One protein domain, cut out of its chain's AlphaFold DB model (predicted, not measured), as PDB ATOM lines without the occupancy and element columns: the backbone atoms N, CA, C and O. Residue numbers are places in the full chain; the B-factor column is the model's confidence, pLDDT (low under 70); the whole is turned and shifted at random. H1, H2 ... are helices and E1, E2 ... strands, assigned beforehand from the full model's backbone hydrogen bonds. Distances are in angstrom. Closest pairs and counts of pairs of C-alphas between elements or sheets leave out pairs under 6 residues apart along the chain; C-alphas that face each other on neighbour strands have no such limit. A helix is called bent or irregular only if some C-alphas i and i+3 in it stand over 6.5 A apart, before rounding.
ATOM      1  N   GLU A  25     -15.601 -22.181 -18.462       95.56
ATOM      2  CA  GLU A  25     -16.436 -22.136 -17.245       95.56
ATOM      3  C   GLU A  25     -17.865 -21.732 -17.638       95.56
ATOM      4  O   GLU A  25     -18.100 -20.584 -18.037       95.56
ATOM      5  N   LEU A  26     -18.815 -22.672 -17.571       95.38
ATOM      6  CA  LEU A  26     -20.206 -22.453 -17.991       95.38
ATOM      7  C   LEU A  26     -21.106 -22.013 -16.827       95.38
ATOM      8  O   LEU A  26     -21.176 -22.687 -15.805       95.38
ATOM      9  N   GLY A  27     -21.848 -20.914 -17.009       95.62
ATOM     10  CA  GLY A  27     -22.707 -20.337 -15.966       95.62
ATOM     11  C   GLY A  27     -21.905 -19.667 -14.850       95.62
ATOM     12  O   GLY A  27     -22.270 -19.768 -13.680       95.62
ATOM     13  N   CYS A  28     -20.782 -19.031 -15.199       95.88
ATOM     14  CA  CYS A  28     -19.778 -18.573 -14.237       95.88
ATOM     15  C   CYS A  28     -20.280 -17.504 -13.246       95.88
ATOM     16  O   CYS A  28     -19.679 -17.312 -12.184       95.88
ATOM     17  N   GLY A  29     -21.357 -16.769 -13.557       96.25
ATOM     18  CA  GLY A  29     -21.876 -15.707 -12.701       96.25
ATOM     19  C   GLY A  29     -20.822 -14.634 -12.393       96.25
ATOM     20  O   GLY A  29     -20.356 -13.902 -13.263       96.25
ATOM     21  N   PHE A  30     -20.414 -14.533 -11.124       96.00
ATOM     22  CA  PHE A  30     -19.348 -13.620 -10.684       96.00
ATOM     23  C   PHE A  30     -17.923 -14.197 -10.840       96.00
ATOM     24  O   PHE A  30     -16.965 -13.571 -10.379       96.00
ATOM     25  N   ALA A  31     -17.781 -15.372 -11.461       96.19
ATOM     26  CA  ALA A  31     -16.540 -16.110 -11.700       96.19
ATOM     27  C   ALA A  31     -15.610 -16.141 -10.467       96.19
ATOM     28  O   ALA A  31     -14.523 -15.543 -10.473       96.19
ATOM     29  N   PRO A  32     -16.033 -16.773  -9.354       95.75
ATOM     30  CA  PRO A  32     -15.225 -16.838  -8.136       95.75
ATOM     31  C   PRO A  32     -13.898 -17.579  -8.361       95.75
ATOM     32  O   PRO A  32     -12.914 -17.261  -7.700       95.75
ATOM     33  N   LEU A  33     -13.853 -18.506  -9.326       95.25
ATOM     34  CA  LEU A  33     -12.682 -19.323  -9.652       95.25
ATOM     35  C   LEU A  33     -11.775 -18.720 -10.741       95.25
ATOM     36  O   LEU A  33     -10.692 -19.254 -10.962       95.25
ATOM     37  N   LEU A  34     -12.144 -17.585 -11.359       96.12
ATOM     38  CA  LEU A  34     -11.375 -16.928 -12.433       96.12
ATOM     39  C   LEU A  34      -9.877 -16.811 -12.113       96.12
ATOM     40  O   LEU A  34      -9.044 -17.204 -12.921       96.12
ATOM     41  N   ASP A  35      -9.531 -16.286 -10.937       96.75
ATOM     42  CA  ASP A  35      -8.132 -16.085 -10.552       96.75
ATOM     43  C   ASP A  35      -7.390 -17.419 -10.379       96.75
ATOM     44  O   ASP A  35      -6.292 -17.579 -10.909       96.75
ATOM     45  N   PHE A  36      -8.030 -18.409  -9.746       96.00
ATOM     46  CA  PHE A  36      -7.493 -19.766  -9.618       96.00
ATOM     47  C   PHE A  36      -7.247 -20.411 -10.988       96.00
ATOM     48  O   PHE A  36      -6.167 -20.955 -11.213       96.00
ATOM     49  N   TYR A  37      -8.190 -20.312 -11.931       97.00
ATOM     50  CA  TYR A  37      -8.015 -20.848 -13.281       97.00
ATOM     51  C   TYR A  37      -6.924 -20.104 -14.059       97.00
ATOM     52  O   TYR A  37      -6.057 -20.757 -14.636       97.00
ATOM     53  N   CYS A  38      -6.885 -18.770 -14.003       97.19
ATOM     54  CA  CYS A  38      -5.840 -17.962 -14.638       97.19
ATOM     55  C   CYS A  38      -4.426 -18.293 -14.153       97.19
ATOM     56  O   CYS A  38      -3.511 -18.351 -14.977       97.19
ATOM     57  N   ASP A  39      -4.240 -18.473 -12.844       97.38
ATOM     58  CA  ASP A  39      -2.938 -18.802 -12.258       97.38
ATOM     59  C   ASP A  39      -2.552 -20.269 -12.506       97.38
ATOM     60  O   ASP A  39      -1.379 -20.567 -12.726       97.38
ATOM     61  N   THR A  40      -3.532 -21.177 -12.549       96.69
ATOM     62  CA  THR A  40      -3.302 -22.616 -12.752       96.69
ATOM     63  C   THR A  40      -2.963 -22.963 -14.208       96.69
ATOM     64  O   THR A  40      -2.012 -23.707 -14.449       96.69
ATOM     65  N   VAL A  41      -3.677 -22.404 -15.199       97.25
ATOM     66  CA  VAL A  41      -3.344 -22.632 -16.625       97.25
ATOM     67  C   VAL A  41      -2.164 -21.779 -17.103       97.25
ATOM     68  O   VAL A  41      -1.576 -22.059 -18.150       97.25
ATOM     69  N   GLY A  42      -1.793 -20.747 -16.341       97.12
ATOM     70  CA  GLY A  42      -0.683 -19.851 -16.651       97.12
ATOM     71  C   GLY A  42      -0.891 -19.002 -17.918       97.12
ATOM     72  O   GLY A  42      -1.947 -19.042 -18.555       97.12
ATOM     73  N   PRO A  43       0.118 -18.208 -18.321       97.50
ATOM     74  CA  PRO A  43      -0.010 -17.233 -19.409       97.50
ATOM     75  C   PRO A  43      -0.090 -17.852 -20.815       97.50
ATOM     76  O   PRO A  43      -0.423 -17.144 -21.758       97.50
ATOM     77  N   SER A  44       0.236 -19.140 -20.965       96.75
ATOM     78  CA  SER A  44       0.106 -19.898 -22.218       96.75
ATOM     79  C   SER A  44      -1.221 -20.653 -22.343       96.75
ATOM     80  O   SER A  44      -1.569 -21.073 -23.444       96.75
ATOM     81  N   GLY A  45      -1.944 -20.851 -21.237       96.88
ATOM     82  CA  GLY A  45      -3.307 -21.371 -21.255       96.88
ATOM     83  C   GLY A  45      -4.335 -20.274 -21.521       96.88
ATOM     84  O   GLY A  45      -3.990 -19.130 -21.824       96.88
ATOM     85  N   GLY A  46      -5.615 -20.610 -21.397       97.31
ATOM     86  CA  GLY A  46      -6.699 -19.649 -21.582       97.31
ATOM     87  C   GLY A  46      -7.935 -19.988 -20.761       97.31
ATOM     88  O   GLY A  46      -8.248 -21.156 -20.569       97.31
ATOM     89  N   VAL A  47      -8.657 -18.975 -20.288       97.38
ATOM     90  CA  VAL A  47      -9.905 -19.128 -19.527       97.38
ATOM     91  C   VAL A  47     -11.032 -18.429 -20.281       97.38
ATOM     92  O   VAL A  47     -10.977 -17.230 -20.551       97.38
ATOM     93  N   THR A  48     -12.064 -19.180 -20.652       97.19
ATOM     94  CA  THR A  48     -13.257 -18.671 -21.333       97.19
ATOM     95  C   THR A  48     -14.443 -18.781 -20.385       97.19
ATOM     96  O   THR A  48     -15.026 -19.847 -20.221       97.19
ATOM     97  N   LEU A  49     -14.787 -17.663 -19.755       97.25
ATOM     98  CA  LEU A  49     -15.977 -17.528 -18.923       97.25
ATOM     99  C   LEU A  49     -17.219 -17.368 -19.807       97.25
ATOM    100  O   LEU A  49     -17.182 -16.607 -20.778       97.25
ATOM    101  N   VAL A  50     -18.316 -18.043 -19.470       96.94
ATOM    102  CA  VAL A  50     -19.556 -18.022 -20.257       96.94
ATOM    103  C   VAL A  50     -20.759 -17.827 -19.346       96.94
ATOM    104  O   VAL A  50     -20.983 -18.623 -18.435       96.94
ATOM    105  N   ASP A  51     -21.568 -16.807 -19.627       97.50
ATOM    106  CA  ASP A  51     -22.843 -16.582 -18.943       97.50
ATOM    107  C   ASP A  51     -23.830 -15.827 -19.860       97.50
ATOM    108  O   ASP A  51     -23.405 -14.938 -20.606       97.50
ATOM    109  N   PRO A  52     -25.138 -16.144 -19.846       96.62
ATOM    110  CA  PRO A  52     -26.133 -15.413 -20.628       96.62
ATOM    111  C   PRO A  52     -26.439 -13.988 -20.124       96.62
ATOM    112  O   PRO A  52     -27.018 -13.217 -20.889       96.62
ATOM    113  N   GLU A  53     -26.108 -13.604 -18.882       97.44
ATOM    114  CA  GLU A  53     -26.428 -12.265 -18.347       97.44
ATOM    115  C   GLU A  53     -25.376 -11.207 -18.766       97.44
ATOM    116  O   GLU A  53     -24.258 -11.188 -18.237       97.44
ATOM    117  N   PRO A  54     -25.709 -10.254 -19.667       96.25
ATOM    118  CA  PRO A  54     -24.734  -9.311 -20.215       96.25
ATOM    119  C   PRO A  54     -24.134  -8.364 -19.168       96.25
ATOM    120  O   PRO A  54     -22.992  -7.929 -19.325       96.25
ATOM    121  N   ARG A  55     -24.840  -8.075 -18.064       97.12
ATOM    122  CA  ARG A  55     -24.320  -7.216 -16.981       97.12
ATOM    123  C   ARG A  55     -23.135  -7.829 -16.234       97.12
ATOM    124  O   ARG A  55     -22.464  -7.124 -15.479       97.12
ATOM    125  N   LEU A  56     -22.865  -9.124 -16.402       96.88
ATOM    126  CA  LEU A  56     -21.675  -9.757 -15.836       96.88
ATOM    127  C   LEU A  56     -20.406  -9.372 -16.604       96.88
ATOM    128  O   LEU A  56     -19.367  -9.220 -15.968       96.88
ATOM    129  N   ALA A  57     -20.491  -9.081 -17.909       96.56
ATOM    130  CA  ALA A  57     -19.353  -8.583 -18.687       96.56
ATOM    131  C   ALA A  57     -18.790  -7.282 -18.086       96.56
ATOM    132  O   ALA A  57     -17.600  -7.194 -17.791       96.56
ATOM    133  N   GLU A  58     -19.660  -6.301 -17.823       96.81
ATOM    134  CA  GLU A  58     -19.294  -5.014 -17.210       96.81
ATOM    135  C   GLU A  58     -18.696  -5.185 -15.804       96.81
ATOM    136  O   GLU A  58     -17.753  -4.488 -15.429       96.81
ATOM    137  N   ARG A  59     -19.225  -6.136 -15.023       97.56
ATOM    138  CA  ARG A  59     -18.778  -6.426 -13.650       97.56
ATOM    139  C   ARG A  59     -17.453  -7.185 -13.592       97.56
ATOM    140  O   ARG A  59     -16.699  -7.003 -12.639       97.56
ATOM    141  N   LEU A  60     -17.176  -8.034 -14.580       97.69
ATOM    142  CA  LEU A  60     -15.953  -8.832 -14.663       97.69
ATOM    143  C   LEU A  60     -14.825  -8.107 -15.403       97.69
ATOM    144  O   LEU A  60     -13.662  -8.395 -15.127       97.69
ATOM    145  N   ALA A  61     -15.132  -7.134 -16.268       97.81
ATOM    146  CA  ALA A  61     -14.141  -6.369 -17.029       97.81
ATOM    147  C   ALA A  61     -12.957  -5.830 -16.187       97.81
ATOM    148  O   ALA A  61     -11.823  -5.988 -16.637       97.81
ATOM    149  N   PRO A  62     -13.134  -5.295 -14.956       97.88
ATOM    150  CA  PRO A  62     -12.006  -4.859 -14.126       97.88
ATOM    151  C   PRO A  62     -11.081  -5.995 -13.656       97.88
ATOM    152  O   PRO A  62      -9.890  -5.763 -13.475       97.88
ATOM    153  N   ARG A  63     -11.600  -7.221 -13.469       97.19
ATOM    154  CA  ARG A  63     -10.789  -8.412 -13.139       97.19
ATOM    155  C   ARG A  63     -10.104  -8.964 -14.390       97.19
ATOM    156  O   ARG A  63      -8.909  -9.240 -14.366       97.19
ATOM    157  N   LEU A  64     -10.842  -9.049 -15.497       97.56
ATOM    158  CA  LEU A  64     -10.340  -9.514 -16.795       97.56
ATOM    159  C   LEU A  64      -9.227  -8.611 -17.351       97.56
ATOM    160  O   LEU A  64      -8.273  -9.112 -17.932       97.56
ATOM    161  N   ALA A  65      -9.275  -7.299 -17.097       97.25
ATOM    162  CA  ALA A  65      -8.212  -6.366 -17.481       97.25
ATOM    163  C   ALA A  65      -6.836  -6.697 -16.860       97.25
ATOM    164  O   ALA A  65      -5.809  -6.346 -17.436       97.25
ATOM    165  N   GLY A  66      -6.800  -7.384 -15.710       96.81
ATOM    166  CA  GLY A  66      -5.569  -7.898 -15.094       96.81
ATOM    167  C   GLY A  66      -5.177  -9.315 -15.537       96.81
ATOM    168  O   GLY A  66      -4.133  -9.814 -15.123       96.81
ATOM    169  N   ARG A  67      -6.002  -9.981 -16.353       97.75
ATOM    170  CA  ARG A  67      -5.887 -11.397 -16.726       97.75
ATOM    171  C   ARG A  67      -5.911 -11.554 -18.256       97.75
ATOM    172  O   ARG A  67      -6.941 -11.922 -18.812       97.75
ATOM    173  N   PRO A  68      -4.791 -11.309 -18.969       97.50
ATOM    174  CA  PRO A  68      -4.751 -11.354 -20.438       97.50
ATOM    175  C   PRO A  68      -4.984 -12.755 -21.029       97.50
ATOM    176  O   PRO A  68      -5.262 -12.874 -22.219       97.50
ATOM    177  N   ASN A  69      -4.892 -13.811 -20.213       98.06
ATOM    178  CA  ASN A  69      -5.277 -15.174 -20.572       98.06
ATOM    179  C   ASN A  69      -6.777 -15.465 -20.353       98.06
ATOM    180  O   ASN A  69      -7.212 -16.581 -20.620       98.06
ATOM    181  N   ALA A  70      -7.587 -14.504 -19.893       98.06
ATOM    182  CA  ALA A  70      -9.019 -14.683 -19.674       98.06
ATOM    183  C   ALA A  70      -9.888 -13.825 -20.599       98.06
ATOM    184  O   ALA A  70      -9.570 -12.687 -20.938       98.06
ATOM    185  N   ARG A  71     -11.052 -14.369 -20.957       98.00
ATOM    186  CA  ARG A  71     -12.111 -13.688 -21.709       98.00
ATOM    187  C   ARG A  71     -13.482 -14.098 -21.183       98.00
ATOM    188  O   ARG A  71     -13.646 -15.199 -20.666       98.00
ATOM    189  N   PHE A  72     -14.469 -13.228 -21.368       97.38
ATOM    190  CA  PHE A  72     -15.870 -13.494 -21.050       97.38
ATOM    191  C   PHE A  72     -16.718 -13.426 -22.323       97.38
ATOM    192  O   PHE A  72     -16.505 -12.545 -23.158       97.38
ATOM    193  N   ALA A  73     -17.666 -14.349 -22.469       97.06
ATOM    194  CA  ALA A  73     -18.584 -14.432 -23.597       97.06
ATOM    195  C   ALA A  73     -20.042 -14.399 -23.114       97.06
ATOM    196  O   ALA A  73     -20.460 -15.252 -22.329       97.06
ATOM    197  N   VAL A  74     -20.817 -13.438 -23.629       97.06
ATOM    198  CA  VAL A  74     -22.276 -13.396 -23.447       97.06
ATOM    199  C   VAL A  74     -22.905 -14.433 -24.376       97.06
ATOM    200  O   VAL A  74     -23.045 -14.195 -25.575       97.06
ATOM    201  N   SER A  75     -23.259 -15.594 -23.835       96.38
ATOM    202  CA  SER A  75     -23.974 -16.659 -24.552       96.38
ATOM    203  C   SER A  75     -24.608 -17.628 -23.559       96.38
ATOM    204  O   SER A  75     -24.108 -17.777 -22.444       96.38
ATOM    205  N   SER A  76     -25.671 -18.328 -23.962       93.88
ATOM    206  CA  SER A  76     -26.136 -19.481 -23.187       93.88
ATOM    207  C   SER A  76     -25.086 -20.602 -23.203       93.88
ATOM    208  O   SER A  76     -24.197 -20.631 -24.063       93.88
ATOM    209  N   ALA A  77     -25.186 -21.540 -22.258       90.31
ATOM    210  CA  ALA A  77     -24.358 -22.741 -22.288       90.31
ATOM    211  C   ALA A  77     -24.663 -23.560 -23.554       90.31
ATOM    212  O   ALA A  77     -23.750 -23.971 -24.260       90.31
ATOM    213  N   GLU A  78     -25.945 -23.715 -23.889       90.38
ATOM    214  CA  GLU A  78     -26.422 -24.455 -25.057       90.38
ATOM    215  C   GLU A  78     -25.842 -23.919 -26.380       90.38
ATOM    216  O   GLU A  78     -25.316 -24.689 -27.181       90.38
ATOM    217  N   ASP A  79     -25.878 -22.601 -26.599       90.31
ATOM    218  CA  ASP A  79     -25.347 -21.978 -27.822       90.31
ATOM    219  C   ASP A  79     -23.820 -22.082 -27.895       90.31
ATOM    220  O   ASP A  79     -23.250 -22.267 -28.973       90.31
ATOM    221  N   ARG A  80     -23.137 -21.986 -26.745       88.31
ATOM    222  CA  ARG A  80     -21.678 -22.106 -26.680       88.31
ATOM    223  C   ARG A  80     -21.211 -23.522 -27.011       88.31
ATOM    224  O   ARG A  80     -20.214 -23.663 -27.710       88.31
ATOM    225  N   LEU A  81     -21.929 -24.534 -26.530       86.56
ATOM    226  CA  LEU A  81     -21.618 -25.951 -26.729       86.56
ATOM    227  C   LEU A  81     -21.930 -26.448 -28.149       86.56
ATOM    228  O   LEU A  81     -21.306 -27.396 -28.611       86.56
ATOM    229  N   ARG A  82     -22.859 -25.787 -28.852       83.56
ATOM    230  CA  ARG A  82     -23.165 -26.025 -30.278       83.56
ATOM    231  C   ARG A  82     -22.249 -25.258 -31.238       83.56
ATOM    232  O   ARG A  82     -22.270 -25.500 -32.442       83.56
ATOM    233  N   SER A  83     -21.460 -24.314 -30.731       79.56
ATOM    234  CA  SER A  83     -20.353 -23.707 -31.473       79.56
ATOM    235  C   SER A  83     -19.214 -24.729 -31.607       79.56
ATOM    236  O   SER A  83     -19.040 -25.521 -30.683       79.56
ATOM    237  N   PRO A  84     -18.401 -24.721 -32.683       76.31
ATOM    238  CA  PRO A  84     -17.202 -25.552 -32.753       76.31
ATOM    239  C   PRO A  84     -16.216 -25.158 -31.643       76.31
ATOM    240  O   PRO A  84     -15.447 -24.198 -31.748       76.31
ATOM    241  N   LEU A  85     -16.275 -25.907 -30.545       65.31
ATOM    242  CA  LEU A  85     -15.287 -25.899 -29.485       65.31
ATOM    243  C   LEU A  85     -14.013 -26.558 -30.022       65.31
ATOM    244  O   LEU A  85     -14.064 -27.666 -30.547       65.31
ATOM    245  N   GLY A  86     -12.876 -25.877 -29.877       69.38
ATOM    246  CA  GLY A  86     -11.575 -26.543 -29.930       69.38
ATOM    247  C   GLY A  86     -11.305 -27.312 -28.633       69.38
ATOM    248  O   GLY A  86     -12.221 -27.577 -27.853       69.38
ATOM    249  N   ASP A  87     -10.033 -27.595 -28.370       71.62
ATOM    250  CA  ASP A  87      -9.585 -28.436 -27.253       71.62
ATOM    251  C   ASP A  87      -9.765 -27.741 -25.881       71.62
ATOM    252  O   ASP A  87      -8.825 -27.206 -25.290       71.62
ATOM    253  N   PHE A  88     -11.005 -27.709 -25.380       77.31
ATOM    254  CA  PHE A  88     -11.390 -27.121 -24.094       77.31
ATOM    255  C   PHE A  88     -11.602 -28.191 -23.015       77.31
ATOM    256  O   PHE A  88     -12.382 -29.126 -23.180       77.31
ATOM    257  N   TYR A  89     -10.999 -27.970 -21.849       74.50
ATOM    258  CA  TYR A  89     -11.441 -28.540 -20.579       74.50
ATOM    259  C   TYR A  89     -12.713 -27.803 -20.129       74.50
ATOM    260  O   TYR A  89     -12.683 -26.577 -20.002       74.50
ATOM    261  N   VAL A  90     -13.830 -28.505 -19.909       79.75
ATOM    262  CA  VAL A  90     -15.127 -27.877 -19.597       79.75
ATOM    263  C   VAL A  90     -15.497 -28.107 -18.136       79.75
ATOM    264  O   VAL A  90     -15.964 -29.178 -17.745       79.75
ATOM    265  N   ASP A  91     -15.330 -27.054 -17.337       66.00
ATOM    266  CA  ASP A  91     -15.874 -26.999 -15.988       66.00
ATOM    267  C   ASP A  91     -17.303 -26.440 -16.019       66.00
ATOM    268  O   ASP A  91     -17.605 -25.440 -16.683       66.00
ATOM    269  N   ILE A  92     -18.191 -27.090 -15.275       67.88
ATOM    270  CA  ILE A  92     -19.579 -26.659 -15.105       67.88
ATOM    271  C   ILE A  92     -19.823 -26.520 -13.601       67.88
ATOM    272  O   ILE A  92     -20.431 -27.400 -12.973       67.88
ATOM    273  N   PRO A  93     -19.356 -25.412 -12.991       52.25
ATOM    274  CA  PRO A  93     -19.807 -25.052 -11.662       52.25
ATOM    275  C   PRO A  93     -21.327 -24.845 -11.707       52.25
ATOM    276  O   PRO A  93     -21.929 -24.613 -12.755       52.25
ATOM    277  N   GLN A  94     -21.980 -24.993 -10.559       49.28
ATOM    278  CA  GLN A  94     -23.436 -25.108 -10.483       49.28
ATOM    279  C   GLN A  94     -24.197 -23.981 -11.215       49.28
ATOM    280  O   GLN A  94     -24.330 -22.875 -10.688       49.28
ATOM    281  N   VAL A  95     -24.852 -24.318 -12.336       47.03
ATOM    282  CA  VAL A  95     -25.838 -23.481 -13.065       47.03
ATOM    283  C   VAL A  95     -27.171 -23.386 -12.284       47.03
ATOM    284  O   VAL A  95     -28.270 -23.506 -12.821       47.03
ATOM    285  N   LEU A  96     -27.076 -23.262 -10.959       38.50
ATOM    286  CA  LEU A  96     -28.087 -23.674  -9.978       38.50
ATOM    287  C   LEU A  96     -28.358 -22.584  -8.918       38.50
ATOM    288  O   LEU A  96     -28.978 -22.838  -7.889       38.50
ATOM    289  N   LEU A  97     -27.916 -21.349  -9.184       35.16
ATOM    290  CA  LEU A  97     -28.124 -20.157  -8.348       35.16
ATOM    291  C   LEU A  97     -28.811 -19.026  -9.142       35.16
ATOM    292  O   LEU A  97     -28.300 -17.912  -9.227       35.16
ATOM    293  N   GLY A  98     -29.980 -19.308  -9.731       32.66
ATOM    294  CA  GLY A  98     -30.746 -18.289 -10.470       32.66
ATOM    295  C   GLY A  98     -32.192 -18.649 -10.827       32.66
ATOM    296  O   GLY A  98     -33.057 -17.779 -10.785       32.66
ATOM    297  N   LEU A  99     -32.484 -19.917 -11.133       34.75
ATOM    298  CA  LEU A  99     -33.843 -20.380 -11.446       34.75
ATOM    299  C   LEU A  99     -34.554 -20.838 -10.162       34.75
ATOM    300  O   LEU A  99     -34.290 -21.929  -9.663       34.75
ATOM    301  N   GLY A 100     -35.465 -20.014  -9.635       33.06
ATOM    302  CA  GLY A 100     -36.248 -20.301  -8.419       33.06
ATOM    303  C   GLY A 100     -37.379 -21.322  -8.606       33.06
ATOM    304  O   GLY A 100     -38.161 -21.557  -7.687       33.06
ATOM    305  N   ASP A 101     -37.458 -21.926  -9.792       37.91
ATOM    306  CA  ASP A 101     -38.684 -22.462 -10.391       37.91
ATOM    307  C   ASP A 101     -38.585 -23.988 -10.632       37.91
ATOM    308  O   ASP A 101     -39.203 -24.538 -11.541       37.91
ATOM    309  N   GLY A 102     -37.757 -24.689  -9.850       40.94
ATOM    310  CA  GLY A 102     -37.662 -26.159  -9.806       40.94
ATOM    311  C   GLY A 102     -37.000 -26.863 -11.004       40.94
ATOM    312  O   GLY A 102     -36.414 -27.923 -10.821       40.94
ATOM    313  N   GLY A 103     -37.013 -26.281 -12.207       46.50
ATOM    314  CA  GLY A 103     -36.565 -26.922 -13.459       46.50
ATOM    315  C   GLY A 103     -35.049 -27.104 -13.664       46.50
ATOM    316  O   GLY A 103     -34.607 -27.253 -14.804       46.50
ATOM    317  N   GLY A 104     -34.237 -27.050 -12.601       53.75
ATOM    318  CA  GLY A 104     -32.772 -27.124 -12.691       53.75
ATOM    319  C   GLY A 104     -32.249 -28.493 -13.144       53.75
ATOM    320  O   GLY A 104     -31.379 -28.556 -14.010       53.75
ATOM    321  N   SER A 105     -32.814 -29.583 -12.610       51.91
ATOM    322  CA  SER A 105     -32.468 -30.964 -12.985       51.91
ATOM    323  C   SER A 105     -32.734 -31.236 -14.461       51.91
ATOM    324  O   SER A 105     -31.855 -31.694 -15.182       51.91
ATOM    325  N   ASP A 106     -33.934 -30.905 -14.926       58.44
ATOM    326  CA  ASP A 106     -34.453 -31.327 -16.227       58.44
ATOM    327  C   ASP A 106     -33.705 -30.654 -17.383       58.44
ATOM    328  O   ASP A 106     -33.502 -31.257 -18.440       58.44
ATOM    329  N   ARG A 107     -33.249 -29.411 -17.176       57.88
ATOM    330  CA  ARG A 107     -32.394 -28.691 -18.127       57.88
ATOM    331  C   ARG A 107     -30.983 -29.280 -18.178       57.88
ATOM    332  O   ARG A 107     -30.411 -29.380 -19.259       57.88
ATOM    333  N   LEU A 108     -30.445 -29.702 -17.035       53.47
ATOM    334  CA  LEU A 108     -29.094 -30.252 -16.928       53.47
ATOM    335  C   LEU A 108     -29.029 -31.710 -17.425       53.47
ATOM    336  O   LEU A 108     -28.093 -32.078 -18.132       53.47
ATOM    337  N   GLU A 109     -30.078 -32.505 -17.193       57.56
ATOM    338  CA  GLU A 109     -30.287 -33.797 -17.860       57.56
ATOM    339  C   GLU A 109     -30.523 -33.654 -19.368       57.56
ATOM    340  O   GLU A 109     -30.068 -34.503 -20.135       57.56
ATOM    341  N   ARG A 110     -31.235 -32.610 -19.820       65.38
ATOM    342  CA  ARG A 110     -31.379 -32.340 -21.257       65.38
ATOM    343  C   ARG A 110     -30.021 -32.033 -21.880       65.38
ATOM    344  O   ARG A 110     -29.693 -32.656 -22.880       65.38
ATOM    345  N   LEU A 111     -29.224 -31.154 -21.269       57.28
ATOM    346  CA  LEU A 111     -27.847 -30.881 -21.693       57.28
ATOM    347  C   LEU A 111     -27.006 -32.165 -21.750       57.28
ATOM    348  O   LEU A 111     -26.361 -32.410 -22.763       57.28
ATOM    349  N   ALA A 112     -27.075 -33.026 -20.729       59.38
ATOM    350  CA  ALA A 112     -26.387 -34.322 -20.726       59.38
ATOM    351  C   ALA A 112     -26.803 -35.227 -21.904       59.38
ATOM    352  O   ALA A 112     -25.965 -35.906 -22.498       59.38
ATOM    353  N   ARG A 113     -28.096 -35.237 -22.255       62.84
ATOM    354  CA  ARG A 113     -28.642 -36.023 -23.373       62.84
ATOM    355  C   ARG A 113     -28.319 -35.420 -24.743       62.84
ATOM    356  O   ARG A 113     -28.029 -36.177 -25.661       62.84
ATOM    357  N   GLU A 114     -28.325 -34.095 -24.879       60.22
ATOM    358  CA  GLU A 114     -27.885 -33.407 -26.102       60.22
ATOM    359  C   GLU A 114     -26.380 -33.627 -26.337       60.22
ATOM    360  O   GLU A 114     -25.987 -33.971 -27.448       60.22
ATOM    361  N   PHE A 115     -25.551 -33.565 -25.288       57.72
ATOM    362  CA  PHE A 115     -24.135 -33.952 -25.348       57.72
ATOM    363  C   PHE A 115     -23.917 -35.410 -25.768       57.72
ATOM    364  O   PHE A 115     -22.966 -35.691 -26.489       57.72
ATOM    365  N   ALA A 116     -24.752 -36.345 -25.302       55.41
ATOM    366  CA  ALA A 116     -24.653 -37.745 -25.708       55.41
ATOM    367  C   ALA A 116     -25.003 -37.918 -27.197       55.41
ATOM    368  O   ALA A 116     -24.210 -38.484 -27.942       55.41
ATOM    369  N   ALA A 117     -26.128 -37.348 -27.647       58.59
ATOM    370  CA  ALA A 117     -26.561 -37.419 -29.044       58.59
ATOM    371  C   ALA A 117     -25.528 -36.820 -30.020       58.59
ATOM    372  O   ALA A 117     -25.215 -37.436 -31.035       58.59
ATOM    373  N   LEU A 118     -24.911 -35.684 -29.665       50.78
ATOM    374  CA  LEU A 118     -23.841 -35.049 -30.452       50.78
ATOM    375  C   LEU A 118     -22.572 -35.912 -30.610       50.78
ATOM    376  O   LEU A 118     -21.733 -35.597 -31.448       50.78
ATOM    377  N   ARG A 119     -22.405 -36.986 -29.825       52.22
ATOM    378  CA  ARG A 119     -21.302 -37.955 -29.976       52.22
ATOM    379  C   ARG A 119     -21.699 -39.214 -30.746       52.22
ATOM    380  O   ARG A 119     -20.809 -39.923 -31.208       52.22
ATOM    381  N   ASP A 120     -22.998 -39.486 -30.861       48.88
ATOM    382  CA  ASP A 120     -23.538 -40.684 -31.509       48.88
ATOM    383  C   ASP A 120     -23.946 -40.430 -32.978       48.88
ATOM    384  O   ASP A 120     -23.922 -41.368 -33.775       48.88
ATOM    385  N   GLU A 121     -24.310 -39.193 -33.356       48.59
ATOM    386  CA  GLU A 121     -24.800 -38.874 -34.714       48.59
ATOM    387  C   GLU A 121     -23.712 -38.393 -35.703       48.59
ATOM    388  O   GLU A 121     -23.820 -38.687 -36.894       48.59
ATOM    389  N   ASP A 122     -22.643 -37.726 -35.243       43.59
ATOM    390  CA  ASP A 122     -21.591 -37.159 -36.109       43.59
ATOM    391  C   ASP A 122     -20.261 -37.930 -36.039       43.59
ATOM    392  O   ASP A 122     -19.573 -37.942 -35.019       43.59
ATOM    393  N   ALA A 123     -19.808 -38.496 -37.163       41.22
ATOM    394  CA  ALA A 123     -18.508 -39.180 -37.233       41.22
ATOM    395  C   ALA A 123     -17.300 -38.224 -37.093       41.22
ATOM    396  O   ALA A 123     -16.206 -38.660 -36.731       41.22
ATOM    397  N   GLU A 124     -17.487 -36.921 -37.335       40.16
ATOM    398  CA  GLU A 124     -16.472 -35.885 -37.086       40.16
ATOM    399  C   GLU A 124     -16.417 -35.445 -35.606       40.16
ATOM    400  O   GLU A 124     -15.453 -34.796 -35.190       40.16
ATOM    401  N   ALA A 125     -17.356 -35.890 -34.754       40.59
ATOM    402  CA  ALA A 125     -17.345 -35.631 -33.309       40.59
ATOM    403  C   ALA A 125     -16.161 -36.280 -32.555       40.59
ATOM    404  O   ALA A 125     -16.002 -36.071 -31.350       40.59
ATOM    405  N   ALA A 126     -15.276 -37.001 -33.253       36.09
ATOM    406  CA  ALA A 126     -13.969 -37.417 -32.745       36.09
ATOM    407  C   ALA A 126     -13.125 -36.239 -32.204       36.09
ATOM    408  O   ALA A 126     -12.306 -36.444 -31.309       36.09
ATOM    409  N   ILE A 127     -13.365 -35.009 -32.684       38.78
ATOM    410  CA  ILE A 127     -12.746 -33.773 -32.170       38.78
ATOM    411  C   ILE A 127     -13.106 -33.527 -30.688       38.78
ATOM    412  O   ILE A 127     -12.280 -33.038 -29.926       38.78
ATOM    413  N   PHE A 128     -14.282 -33.961 -30.220       35.00
ATOM    414  CA  PHE A 128     -14.678 -33.856 -28.807       35.00
ATOM    415  C   PHE A 128     -14.076 -34.967 -27.914       35.00
ATOM    416  O   PHE A 128     -14.564 -35.207 -26.807       35.00
ATOM    417  N   GLY A 129     -13.041 -35.680 -28.376       28.59
ATOM    418  CA  GLY A 129     -12.436 -36.817 -27.674       28.59
ATOM    419  C   GLY A 129     -11.862 -36.481 -26.290       28.59
ATOM    420  O   GLY A 129     -12.076 -37.246 -25.348       28.59
TER     421      GLY A 129
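This is residues 25 to 129 of the 531 residues of an uncharacterized protein of Macrostomum lignano (UniProt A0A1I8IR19). Two parallel strands side by side, E1 and E2, have H1 packed mainly on E1 and H2 packed mainly on E2; E3 and H3 come next beside E1. A long loop, residues 92 to 103, then leads to the long helix H4, which makes one side of the flat whole next to H3, and H5 meets H4 in a corner at its end. The printed part has 105 residues with five named helices and three named strands, in the order H1 E1 H2 E2 H3 E3 H4 H5; the one sheet has the order E1, E2, and the class is mixed, helices and strands. It is compact, with a radius of gyration of the C-alphas of 14.8 A, and spans 41 by 37 by 20 A.

Look first at H1, residues 34 to 41, and E1, residues 46 to 51: their closest C-alphas are those of Cys 38 and Val 47, 6.5 A apart. With H2, residues 55 to 64, and E2, residues 70 to 74, E1 makes a strand-helix-strand unit, two parallel neighbour strands with a helix between them, and its crossover is right-handed. E1 and E2 stand at 24 degrees; you will find N 49 and O 71 within hydrogen-bond range at 2.9 A, as are N 73 and O 49. The closest C-alphas of H2 and E2, Leu 64 and Ala 70, are 6.1 A apart. Next comes H3, residues 77 to 82, whose Ala 77 has its C-alpha 7.0 A from that of Val 50, the closest pair with E1. E3, residues 88 to 91, pairs with no named strand but is near E1. H4, residues 104 to 120, is close to H3 but not clearly touching, at a shallow tilt of 9 degrees, the same way; the closest C-alphas, Glu 78 and Leu 111, are 7.4 A apart. With residues 118 to 119 alone H4 touches H5, residues 123 to 129, only at the corner; the closest C-alphas, Arg 119 and Ala 125, are 5.7 A apart. In H1 and H3 every O i to N i+4 pair is within hydrogen-bond range; H2 has 4 of 6, H4 12 of 13, and H5 0 of 3, with 3 of 4 O i to N i+3 pairs.

Find C-alpha 34 at (-11.375, -16.928, -12.433), where H1 begins its 10.7 A. E1 covers 16.6 A, H2 14.2 A and E2 13.8 A. H3 and E3 are shorter, 8.7 A and 9.3 A. H4 runs 25.0 A from C-alpha 104 at (-32.772, -27.124, -12.691). H5, 11.6 A, ends at C-alpha 129, (-12.436, -36.817, -27.674). H2 and H5 are only just irregular: C-alphas 59 and 62 are 7.0 A apart, and C-alphas 123 and 126 are 6.6 A apart.

The two C-alphas farthest apart, those of Pro 62 and Ala 123, are 41.9 A apart. The printed part has no cut. The link from E3 to H4, 12 residues, is long; the other links between elements are tight. Residues 120 to 126, of which 123 to 126 belong to H5, stand free. The pLDDT is under 70 at residues 85 to 86 and 91 to 129, against a mean of 76.7 for the printed part.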